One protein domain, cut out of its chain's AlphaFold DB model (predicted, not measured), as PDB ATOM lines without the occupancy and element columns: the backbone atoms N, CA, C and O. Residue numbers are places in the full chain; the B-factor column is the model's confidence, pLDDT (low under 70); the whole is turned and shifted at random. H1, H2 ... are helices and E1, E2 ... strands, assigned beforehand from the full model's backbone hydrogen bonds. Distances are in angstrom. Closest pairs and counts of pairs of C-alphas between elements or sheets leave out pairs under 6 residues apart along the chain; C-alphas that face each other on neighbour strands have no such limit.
ATOM      1  N   GLN A  66     117.501 157.782 147.073       85.38
ATOM      2  CA  GLN A  66     118.955 157.797 147.281       85.38
ATOM      3  C   GLN A  66     119.414 159.036 148.058       85.38
ATOM      4  O   GLN A  66     120.181 158.918 149.011       85.38
ATOM      5  N   LEU A  67     118.912 160.218 147.693       89.38
ATOM      6  CA  LEU A  67     119.197 161.466 148.403       89.38
ATOM      7  C   LEU A  67     118.668 161.428 149.836       89.38
ATOM      8  O   LEU A  67     119.367 161.844 150.749       89.38
ATOM      9  N   TRP A  68     117.480 160.875 150.066       92.25
ATOM     10  CA  TRP A  68     116.956 160.697 151.419       92.25
ATOM     11  C   TRP A  68     117.829 159.749 152.251       92.25
ATOM     12  O   TRP A  68     118.099 160.000 153.424       92.25
ATOM     13  N   GLN A  69     118.307 158.661 151.646       90.75
ATOM     14  CA  GLN A  69     119.179 157.682 152.298       90.75
ATOM     15  C   GLN A  69     120.592 158.208 152.582       90.75
ATOM     16  O   GLN A  69     121.260 157.640 153.441       90.75
ATOM     17  N   SER A  70     121.035 159.283 151.918       90.81
ATOM     18  CA  SER A  70     122.336 159.913 152.195       90.81
ATOM     19  C   SER A  70     122.456 160.442 153.629       90.81
ATOM     20  O   SER A  70     123.552 160.454 154.176       90.81
ATOM     21  N   GLY A  71     121.333 160.829 154.248       92.12
ATOM     22  CA  GLY A  71     121.306 161.466 155.568       92.12
ATOM     23  C   GLY A  71     121.508 162.984 155.541       92.12
ATOM     24  O   GLY A  71     121.327 163.628 156.566       92.12
ATOM     25  N   ASP A  72     121.773 163.572 154.372       93.94
ATOM     26  CA  ASP A  72     122.082 165.003 154.231       93.94
ATOM     27  C   ASP A  72     120.862 165.924 154.384       93.94
ATOM     28  O   ASP A  72     120.999 167.149 154.350       93.94
ATOM     29  N   TYR A  73     119.659 165.358 154.518       96.56
ATOM     30  CA  TYR A  73     118.422 166.125 154.547       96.56
ATOM     31  C   TYR A  73     117.459 165.702 155.656       96.56
ATOM     32  O   TYR A  73     117.386 164.530 156.030       96.56
ATOM     33  N   TYR A  74     116.650 166.662 156.106       97.00
ATOM     34  CA  TYR A  74     115.527 166.456 157.014       97.00
ATOM     35  C   TYR A  74     114.216 166.961 156.408       97.00
ATOM     36  O   TYR A  74     114.206 167.836 155.542       97.00
ATOM     37  N   ARG A  75     113.082 166.444 156.876       96.81
ATOM     38  CA  ARG A  75     111.751 166.963 156.531       96.81
ATOM     39  C   ARG A  75     110.884 167.097 157.773       96.81
ATOM     40  O   ARG A  75     111.115 166.407 158.761       96.81
ATOM     41  N   ILE A  76     109.890 167.974 157.686       96.62
ATOM     42  CA  ILE A  76     108.872 168.119 158.721       96.62
ATOM     43  C   ILE A  76     107.706 167.194 158.390       96.62
ATOM     44  O   ILE A  76     107.159 167.255 157.287       96.62
ATOM     45  N   GLU A  77     107.341 166.338 159.335       95.25
ATOM     46  CA  GLU A  77     106.181 165.455 159.237       95.25
ATOM     47  C   GLU A  77     105.249 165.662 160.420       95.25
ATOM     48  O   GLU A  77     105.678 166.063 161.493       95.25
ATOM     49  N   ALA A  78     103.972 165.332 160.249       93.94
ATOM     50  CA  ALA A  78     103.076 165.242 161.389       93.94
ATOM     51  C   ALA A  78     103.431 164.014 162.244       93.94
ATOM     52  O   ALA A  78     103.811 162.966 161.713       93.94
ATOM     53  N   TYR A  79     103.248 164.116 163.558       92.69
ATOM     54  CA  TYR A  79     103.190 162.953 164.440       92.69
ATOM     55  C   TYR A  79     101.801 162.817 165.061       92.69
ATOM     56  O   TYR A  79     101.048 163.789 165.186       92.69
ATOM     57  N   GLY A  80     101.468 161.588 165.443       86.06
ATOM     58  CA  GLY A  80     100.241 161.277 166.158       86.06
ATOM     59  C   GLY A  80      99.721 159.872 165.881       86.06
ATOM     60  O   GLY A  80      99.983 159.273 164.840       86.06
ATOM     61  N   ALA A  81      99.000 159.354 166.866       77.31
ATOM     62  CA  ALA A  81      98.403 158.025 166.901       77.31
ATOM     63  C   ALA A  81      97.189 157.871 165.968       77.31
ATOM     64  O   ALA A  81      97.155 157.029 165.073       77.31
ATOM     65  N   TRP A  82      96.183 158.707 166.219       81.19
ATOM     66  CA  TRP A  82      94.853 158.650 165.607       81.19
ATOM     67  C   TRP A  82      94.460 159.987 164.963       81.19
ATOM     68  O   TRP A  82      93.563 160.050 164.125       81.19
ATOM     69  N   SER A  83      95.155 161.055 165.351       82.50
ATOM     70  CA  SER A  83      94.995 162.432 164.894       82.50
ATOM     71  C   SER A  83      96.358 163.111 164.847       82.50
ATOM     72  O   SER A  83      97.304 162.640 165.470       82.50
ATOM     73  N   ARG A  84      96.468 164.224 164.112       90.50
ATOM     74  CA  ARG A  84      97.671 165.064 164.137       90.50
ATOM     75  C   ARG A  84      97.796 165.724 165.512       90.50
ATOM     76  O   ARG A  84      96.953 166.545 165.856       90.50
ATOM     77  N   GLU A  85      98.851 165.380 166.242       88.12
ATOM     78  CA  GLU A  85      99.174 165.930 167.568       88.12
ATOM     79  C   GLU A  85     100.186 167.083 167.477       88.12
ATOM     80  O   GLU A  85     100.204 167.978 168.318       88.12
ATOM     81  N   GLY A  86     101.018 167.083 166.434       92.69
ATOM     82  CA  GLY A  86     102.017 168.117 166.195       92.69
ATOM     83  C   GLY A  86     102.903 167.787 165.002       92.69
ATOM     84  O   GLY A  86     102.578 166.903 164.203       92.69
ATOM     85  N   ASP A  87     104.012 168.512 164.893       96.12
ATOM     86  CA  ASP A  87     105.006 168.366 163.834       96.12
ATOM     87  C   ASP A  87     106.353 167.908 164.414       96.12
ATOM     88  O   ASP A  87     106.743 168.284 165.522       96.12
ATOM     89  N   GLN A  88     107.047 167.053 163.669       96.75
ATOM     90  CA  GLN A  88     108.328 166.458 164.028       96.75
ATOM     91  C   GLN A  88     109.341 166.596 162.894       96.75
ATOM     92  O   GLN A  88     108.995 166.583 161.710       96.75
ATOM     93  N   ILE A  89     110.610 166.666 163.271       97.44
ATOM     94  CA  ILE A  89     111.753 166.638 162.370       97.44
ATOM     95  C   ILE A  89     112.163 165.181 162.144       97.44
ATOM     96  O   ILE A  89     112.482 164.452 163.081       97.44
ATOM     97  N   VAL A  90     112.209 164.764 160.880       96.44
ATOM     98  CA  VAL A  90     112.631 163.419 160.475       96.44
ATOM     99  C   VAL A  90     113.860 163.530 159.582       96.44
ATOM    100  O   VAL A  90     113.868 164.327 158.648       96.44
ATOM    101  N   PHE A  91     114.887 162.720 159.839       96.19
ATOM    102  CA  PHE A  91     116.080 162.568 158.994       96.19
ATOM    103  C   PHE A  91     116.685 161.168 159.160       96.19
ATOM    104  O   PHE A  91     116.348 160.439 160.098       96.19
ATOM    105  N   ASN A  92     117.590 160.771 158.261       94.31
ATOM    106  CA  ASN A  92     118.290 159.483 158.315       94.31
ATOM    107  C   ASN A  92     119.715 159.627 158.861       94.31
ATOM    108  O   ASN A  92     120.338 160.669 158.713       94.31
ATOM    109  N   GLY A  93     120.233 158.562 159.480       91.75
ATOM    110  CA  GLY A  93     121.562 158.574 160.099       91.75
ATOM    111  C   GLY A  93     121.663 159.505 161.313       91.75
ATOM    112  O   GLY A  93     120.651 159.807 161.951       91.75
ATOM    113  N   HIS A  94     122.892 159.940 161.615       91.50
ATOM    114  CA  HIS A  94     123.223 160.874 162.701       91.50
ATOM    115  C   HIS A  94     122.663 160.454 164.076       91.50
ATOM    116  O   HIS A  94     122.070 161.260 164.794       91.50
ATOM    117  N   ASP A  95     122.868 159.189 164.458       93.38
ATOM    118  CA  ASP A  95     122.256 158.579 165.651       93.38
ATOM    119  C   ASP A  95     122.538 159.343 166.954       93.38
ATOM    120  O   ASP A  95     121.655 159.469 167.798       93.38
ATOM    121  N   GLU A  96     123.741 159.898 167.115       94.12
ATOM    122  CA  GLU A  96     124.096 160.687 168.304       94.12
ATOM    123  C   GLU A  96     123.345 162.024 168.370       94.12
ATOM    124  O   GLU A  96     122.889 162.427 169.439       94.12
ATOM    125  N   LEU A  97     123.145 162.686 167.223       94.56
ATOM    126  CA  LEU A  97     122.328 163.898 167.145       94.56
ATOM    127  C   LEU A  97     120.862 163.577 167.449       94.56
ATOM    128  O   LEU A  97     120.232 164.293 168.221       94.56
ATOM    129  N   LYS A  98     120.339 162.473 166.895       94.56
ATOM    130  CA  LYS A  98     118.976 162.012 167.185       94.56
ATOM    131  C   LYS A  98     118.777 161.783 168.670       94.56
ATOM    132  O   LYS A  98     117.907 162.410 169.254       94.56
ATOM    133  N   LYS A  99     119.612 160.953 169.299       94.31
ATOM    134  CA  LYS A  99     119.515 160.656 170.739       94.31
ATOM    135  C   LYS A  99     119.508 161.915 171.604       94.31
ATOM    136  O   LYS A  99     118.837 161.932 172.626       94.31
ATOM    137  N   ARG A 100     120.252 162.953 171.208       94.75
ATOM    138  CA  ARG A 100     120.305 164.223 171.939       94.75
ATOM    139  C   ARG A 100     119.025 165.051 171.806       94.75
ATOM    140  O   ARG A 100     118.655 165.719 172.763       94.75
ATOM    141  N   LEU A 101     118.399 165.034 170.630       95.94
ATOM    142  CA  LEU A 101     117.228 165.857 170.310       95.94
ATOM    143  C   LEU A 101     115.888 165.147 170.537       95.94
ATOM    144  O   LEU A 101     114.848 165.803 170.530       95.94
ATOM    145  N   LEU A 102     115.898 163.822 170.700       96.00
ATOM    146  CA  LEU A 102     114.693 163.043 170.961       96.00
ATOM    147  C   LEU A 102     114.047 163.469 172.281       96.00
ATOM    148  O   LEU A 102     114.702 163.589 173.318       96.00
ATOM    149  N   SER A 103     112.734 163.647 172.234       93.56
ATOM    150  CA  SER A 103     111.881 163.892 173.381       93.56
ATOM    151  C   SER A 103     110.800 162.819 173.479       93.56
ATOM    152  O   SER A 103     110.203 162.387 172.489       93.56
ATOM    153  N   ASP A 104     110.534 162.401 174.714       94.06
ATOM    154  CA  ASP A 104     109.395 161.555 175.052       94.06
ATOM    155  C   ASP A 104     108.102 162.367 174.932       94.06
ATOM    156  O   ASP A 104     107.903 163.359 175.644       94.06
ATOM    157  N   ARG A 105     107.169 161.901 174.101       90.94
ATOM    158  CA  ARG A 105     105.822 162.464 174.003       90.94
ATOM    159  C   ARG A 105     104.760 161.405 174.212       90.94
ATOM    160  O   ARG A 105     104.864 160.284 173.734       90.94
ATOM    161  N   TRP A 106     103.715 161.781 174.935       89.31
ATOM    162  CA  TRP A 106     102.496 160.991 175.007       89.31
ATOM    163  C   TRP A 106     101.594 161.373 173.840       89.31
ATOM    164  O   TRP A 106     101.364 162.556 173.601       89.31
ATOM    165  N   THR A 107     101.093 160.373 173.128       88.94
ATOM    166  CA  THR A 107     100.114 160.526 172.049       88.94
ATOM    167  C   THR A 107      98.883 159.681 172.359       88.94
ATOM    168  O   THR A 107      98.986 158.671 173.058       88.94
ATOM    169  N   GLY A 108      97.735 160.064 171.800       84.81
ATOM    170  CA  GLY A 108      96.480 159.328 171.944       84.81
ATOM    171  C   GLY A 108      95.505 159.986 172.919       84.81
ATOM    172  O   GLY A 108      95.694 161.117 173.360       84.81
ATOM    173  N   GLY A 109      94.419 159.276 173.215       80.44
ATOM    174  CA  GLY A 109      93.285 159.797 173.975       80.44
ATOM    175  C   GLY A 109      93.140 159.179 175.365       80.44
ATOM    176  O   GLY A 109      93.898 158.303 175.782       80.44
ATOM    177  N   LEU A 110      92.106 159.614 176.089       77.50
ATOM    178  CA  LEU A 110      91.717 159.009 177.364       77.50
ATOM    179  C   LEU A 110      91.406 157.515 177.172       77.50
ATOM    180  O   LEU A 110      90.451 157.162 176.486       77.50
ATOM    181  N   GLY A 111      92.203 156.653 177.808       81.56
ATOM    182  CA  GLY A 111      92.051 155.193 177.762       81.56
ATOM    183  C   GLY A 111      92.867 154.479 176.679       81.56
ATOM    184  O   GLY A 111      92.963 153.258 176.739       81.56
ATOM    185  N   ASP A 112      93.490 155.211 175.751       85.62
ATOM    186  CA  ASP A 112      94.348 154.660 174.693       85.62
ATOM    187  C   ASP A 112      95.452 155.667 174.343       85.62
ATOM    188  O   ASP A 112      95.387 156.398 173.351       85.62
ATOM    189  N   SER A 113      96.432 155.772 175.244       88.12
ATOM    190  CA  SER A 113      97.598 156.639 175.081       88.12
ATOM    191  C   SER A 113      98.883 155.846 175.267       88.12
ATOM    192  O   SER A 113      98.957 154.939 176.100       88.12
ATOM    193  N   TRP A 114      99.903 156.192 174.489       88.06
ATOM    194  CA  TRP A 114     101.224 155.577 174.568       88.06
ATOM    195  C   TRP A 114     102.323 156.613 174.370       88.06
ATOM    196  O   TRP A 114     102.085 157.724 173.890       88.06
ATOM    197  N   LYS A 115     103.540 156.241 174.769       90.62
ATOM    198  CA  LYS A 115     104.729 157.054 174.543       90.62
ATOM    199  C   LYS A 115     105.295 156.819 173.150       90.62
ATOM    200  O   LYS A 115     105.413 155.676 172.710       90.62
ATOM    201  N   ILE A 116     105.691 157.903 172.508       92.31
ATOM    202  CA  ILE A 116     106.499 157.936 171.296       92.31
ATOM    203  C   ILE A 116     107.746 158.775 171.564       92.31
ATOM    204  O   ILE A 116     107.713 159.698 172.377       92.31
ATOM    205  N   GLU A 117     108.825 158.466 170.861       94.38
ATOM    206  CA  GLU A 117     110.035 159.283 170.841       94.38
ATOM    207  C   GLU A 117     110.049 160.051 169.520       94.38
ATOM    208  O   GLU A 117     109.981 159.445 168.446       94.38
ATOM    209  N   ILE A 118     110.096 161.379 169.590       95.88
ATOM    210  CA  ILE A 118     110.109 162.251 168.411       95.88
ATOM    211  C   ILE A 118     111.164 163.339 168.565       95.88
ATOM    212  O   ILE A 118     111.602 163.632 169.669       95.88
ATOM    213  N   ILE A 119     111.549 163.974 167.462       97.00
ATOM    214  CA  ILE A 119     112.275 165.246 167.505       97.00
ATOM    215  C   ILE A 119     111.257 166.327 167.183       97.00
ATOM    216  O   ILE A 119     110.784 166.404 166.053       97.00
ATOM    217  N   GLU A 120     110.881 167.138 168.164       96.12
ATOM    218  CA  GLU A 120     109.887 168.190 167.951       96.12
ATOM    219  C   GLU A 120     110.358 169.244 166.959       96.12
ATOM    220  O   GLU A 120     111.526 169.645 166.947       96.12
ATOM    221  N   ASP A 121     109.414 169.728 166.161       96.19
ATOM    222  CA  ASP A 121     109.647 170.817 165.232       96.19
ATOM    223  C   ASP A 121     109.684 172.182 165.942       96.19
ATOM    224  O   ASP A 121     108.694 172.913 165.996       96.19
ATOM    225  N   THR A 122     110.845 172.523 166.505       96.00
ATOM    226  CA  THR A 122     111.132 173.833 167.111       96.00
ATOM    227  C   THR A 122     112.234 174.570 166.353       96.00
ATOM    228  O   THR A 122     113.032 173.962 165.635       96.00
ATOM    229  N   GLU A 123     112.308 175.896 166.505       96.19
ATOM    230  CA  GLU A 123     113.364 176.694 165.867       96.19
ATOM    231  C   GLU A 123     114.758 176.281 166.368       96.19
ATOM    232  O   GLU A 123     115.711 176.230 165.591       96.19
ATOM    233  N   GLU A 124     114.874 175.931 167.649       96.69
ATOM    234  CA  GLU A 124     116.102 175.444 168.271       96.69
ATOM    235  C   GLU A 124     116.542 174.104 167.673       96.69
ATOM    236  O   GLU A 124     117.687 173.975 167.238       96.69
ATOM    237  N   ASN A 125     115.626 173.135 167.570       96.56
ATOM    238  CA  ASN A 125     115.941 171.819 167.016       96.56
ATOM    239  C   ASN A 125     116.301 171.910 165.529       96.56
ATOM    240  O   ASN A 125     117.252 171.262 165.094       96.56
ATOM    241  N   ARG A 126     115.602 172.751 164.748       96.88
ATOM    242  CA  ARG A 126     115.966 173.016 163.344       96.88
ATOM    243  C   ARG A 126     117.381 173.572 163.232       96.88
ATOM    244  O   ARG A 126     118.174 173.044 162.459       96.88
ATOM    245  N   LYS A 127     117.730 174.577 164.042       96.50
ATOM    246  CA  LYS A 127     119.083 175.157 164.058       96.50
ATOM    247  C   LYS A 127     120.147 174.127 164.419       96.50
ATOM    248  O   LYS A 127     121.215 174.144 163.818       96.50
ATOM    249  N   GLU A 128     119.883 173.233 165.370       96.06
ATOM    250  CA  GLU A 128     120.830 172.166 165.714       96.06
ATOM    251  C   GLU A 128     121.011 171.142 164.585       96.06
ATOM    252  O   GLU A 128     122.139 170.726 164.311       96.06
ATOM    253  N   VAL A 129     119.924 170.765 163.912       95.88
ATOM    254  CA  VAL A 129     119.945 169.858 162.754       95.88
ATOM    255  C   VAL A 129     120.706 170.487 161.583       95.88
ATOM    256  O   VAL A 129     121.604 169.859 161.019       95.88
ATOM    257  N   GLU A 130     120.435 171.755 161.280       95.88
ATOM    258  CA  GLU A 130     121.138 172.508 160.239       95.88
ATOM    259  C   GLU A 130     122.617 172.746 160.584       95.88
ATOM    260  O   GLU A 130     123.483 172.630 159.714       95.88
ATOM    261  N   ALA A 131     122.948 172.994 161.857       95.31
ATOM    262  CA  ALA A 131     124.331 173.121 162.323       95.31
ATOM    263  C   ALA A 131     125.124 171.809 162.200       95.31
ATOM    264  O   ALA A 131     126.346 171.841 162.052       95.31
ATOM    265  N   ALA A 132     124.443 170.659 162.217       93.81
ATOM    266  CA  ALA A 132     125.039 169.356 161.929       93.81
ATOM    267  C   ALA A 132     125.241 169.092 160.423       93.81
ATOM    268  O   ALA A 132     125.743 168.032 160.053       93.81
ATOM    269  N   GLY A 133     124.880 170.051 159.562       93.44
ATOM    270  CA  GLY A 133     125.030 169.973 158.110       93.44
ATOM    271  C   GLY A 133     123.829 169.374 157.377       93.44
ATOM    272  O   GLY A 133     123.892 169.233 156.157       93.44
ATOM    273  N   ILE A 134     122.744 169.053 158.087       96.31
ATOM    274  CA  ILE A 134     121.544 168.430 157.524       96.31
ATOM    275  C   ILE A 134     120.598 169.528 157.028       96.31
ATOM    276  O   ILE A 134     120.194 170.404 157.789       96.31
ATOM    277  N   ARG A 135     120.221 169.498 155.749       95.62
ATOM    278  CA  ARG A 135     119.451 170.570 155.095       95.62
ATOM    279  C   ARG A 135     117.959 170.260 154.974       95.62
ATOM    280  O   ARG A 135     117.574 169.093 154.936       95.62
ATOM    281  N   PRO A 136     117.085 171.268 154.848       95.00
ATOM    282  CA  PRO A 136     115.667 171.012 154.636       95.00
ATOM    283  C   PRO A 136     115.414 170.338 153.278       95.00
ATOM    284  O   PRO A 136     115.950 170.733 152.244       95.00
ATOM    285  N   TRP A 137     114.530 169.339 153.256       93.94
ATOM    286  CA  TRP A 137     114.176 168.572 152.055       93.94
ATOM    287  C   TRP A 137     113.585 169.440 150.935       93.94
ATOM    288  O   TRP A 137     113.685 169.096 149.761       93.94
ATOM    289  N   SER A 138     113.007 170.594 151.273       90.50
ATOM    290  CA  SER A 138     112.535 171.583 150.297       90.50
ATOM    291  C   SER A 138     113.645 172.145 149.404       90.50
ATOM    292  O   SER A 138     113.352 172.639 148.320       90.50
ATOM    293  N   GLU A 139     114.906 172.071 149.838       89.62
ATOM    294  CA  GLU A 139     116.074 172.487 149.055       89.62
ATOM    295  C   GLU A 139     116.648 171.360 148.185       89.62
ATOM    296  O   GLU A 139     117.560 171.598 147.389       89.62
ATOM    297  N   ALA A 140     116.134 170.131 148.302       87.06
ATOM    298  CA  ALA A 140     116.636 169.001 147.536       87.06
ATOM    299  C   ALA A 140     116.351 169.184 146.034       87.06
ATOM    300  O   ALA A 140     115.203 169.233 145.585       87.06
TER     301      ALA A 140
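Overview. This is residues 66 to 140 of the 151 residues of an uncharacterized protein of Brucella anthropi (UniProt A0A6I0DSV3). Two strand hairpins, E1-E2 and E3-E4, run along the long axis as two separate two-stranded ribbons, with three short helices gathered toward one end and the tip of E3-E4 at the other. After H3 the last residues fold back to E1, where residues 135 to 136 pair with residues 73 to 74, parallel. The printed part has 75 residues, in the order H1 E1 E2 H2 E3 E4 H3; both sheets are antiparallel and the class is mixed, helices and strands. It is only just compact, close to loose, with a radius of gyration of the C-alphas of 13.2 A, and elongated, 41 by 22 by 22 A.

Arrangement. H1, residues 66 to 69, comes closest to E1, residues 73 to 79, at the C-alphas of Leu 67 and Tyr 73, 7.7 A apart. E1 and E2, residues 86 to 91, form an antiparallel hairpin at 150 degrees, with N 77 and O 88 within hydrogen-bond range at 2.9 A. E3, residues 103 to 109, and E4, residues 112 to 118, form another at 155 degrees, with N 105 and O 116 at 2.8 A. The closest C-alphas of E2 and E4 are those of Gln 88 and Ile 118, 6.3 A apart. H2, residues 95 to 101, and H3, residues 123 to 131, are close but not clearly touching, Leu 101 and Asn 125 having the closest C-alphas at 6.9 A, with a shallow tilt of 24 degrees, opposite ways. H3 and E1 are near each other, with 6 pairs of C-alphas within 10 A. H1 and H3 are apart. Every O i to N i+4 pair is within hydrogen-bond range in H2 and H3; H1 is too short for one.

Along the chain. H1 begins at C-alpha 66, (118.955, 157.797, 147.281), and spans 5.0 A. E1 spans 18.4 A, E2 16.7 A, H2 10.0 A, E3 19.1 A and E4 18.6 A. H3 spans 12.1 A and ends at C-alpha 131, (124.331, 173.121, 162.323).

Size, cuts and confidence. The C-alphas farthest apart, those of Gly 111 and Ala 140, are 41.3 A apart. The printed part has no cut and no long link. Mean pLDDT of the printed part is 92.3, and no printed residue is under 70.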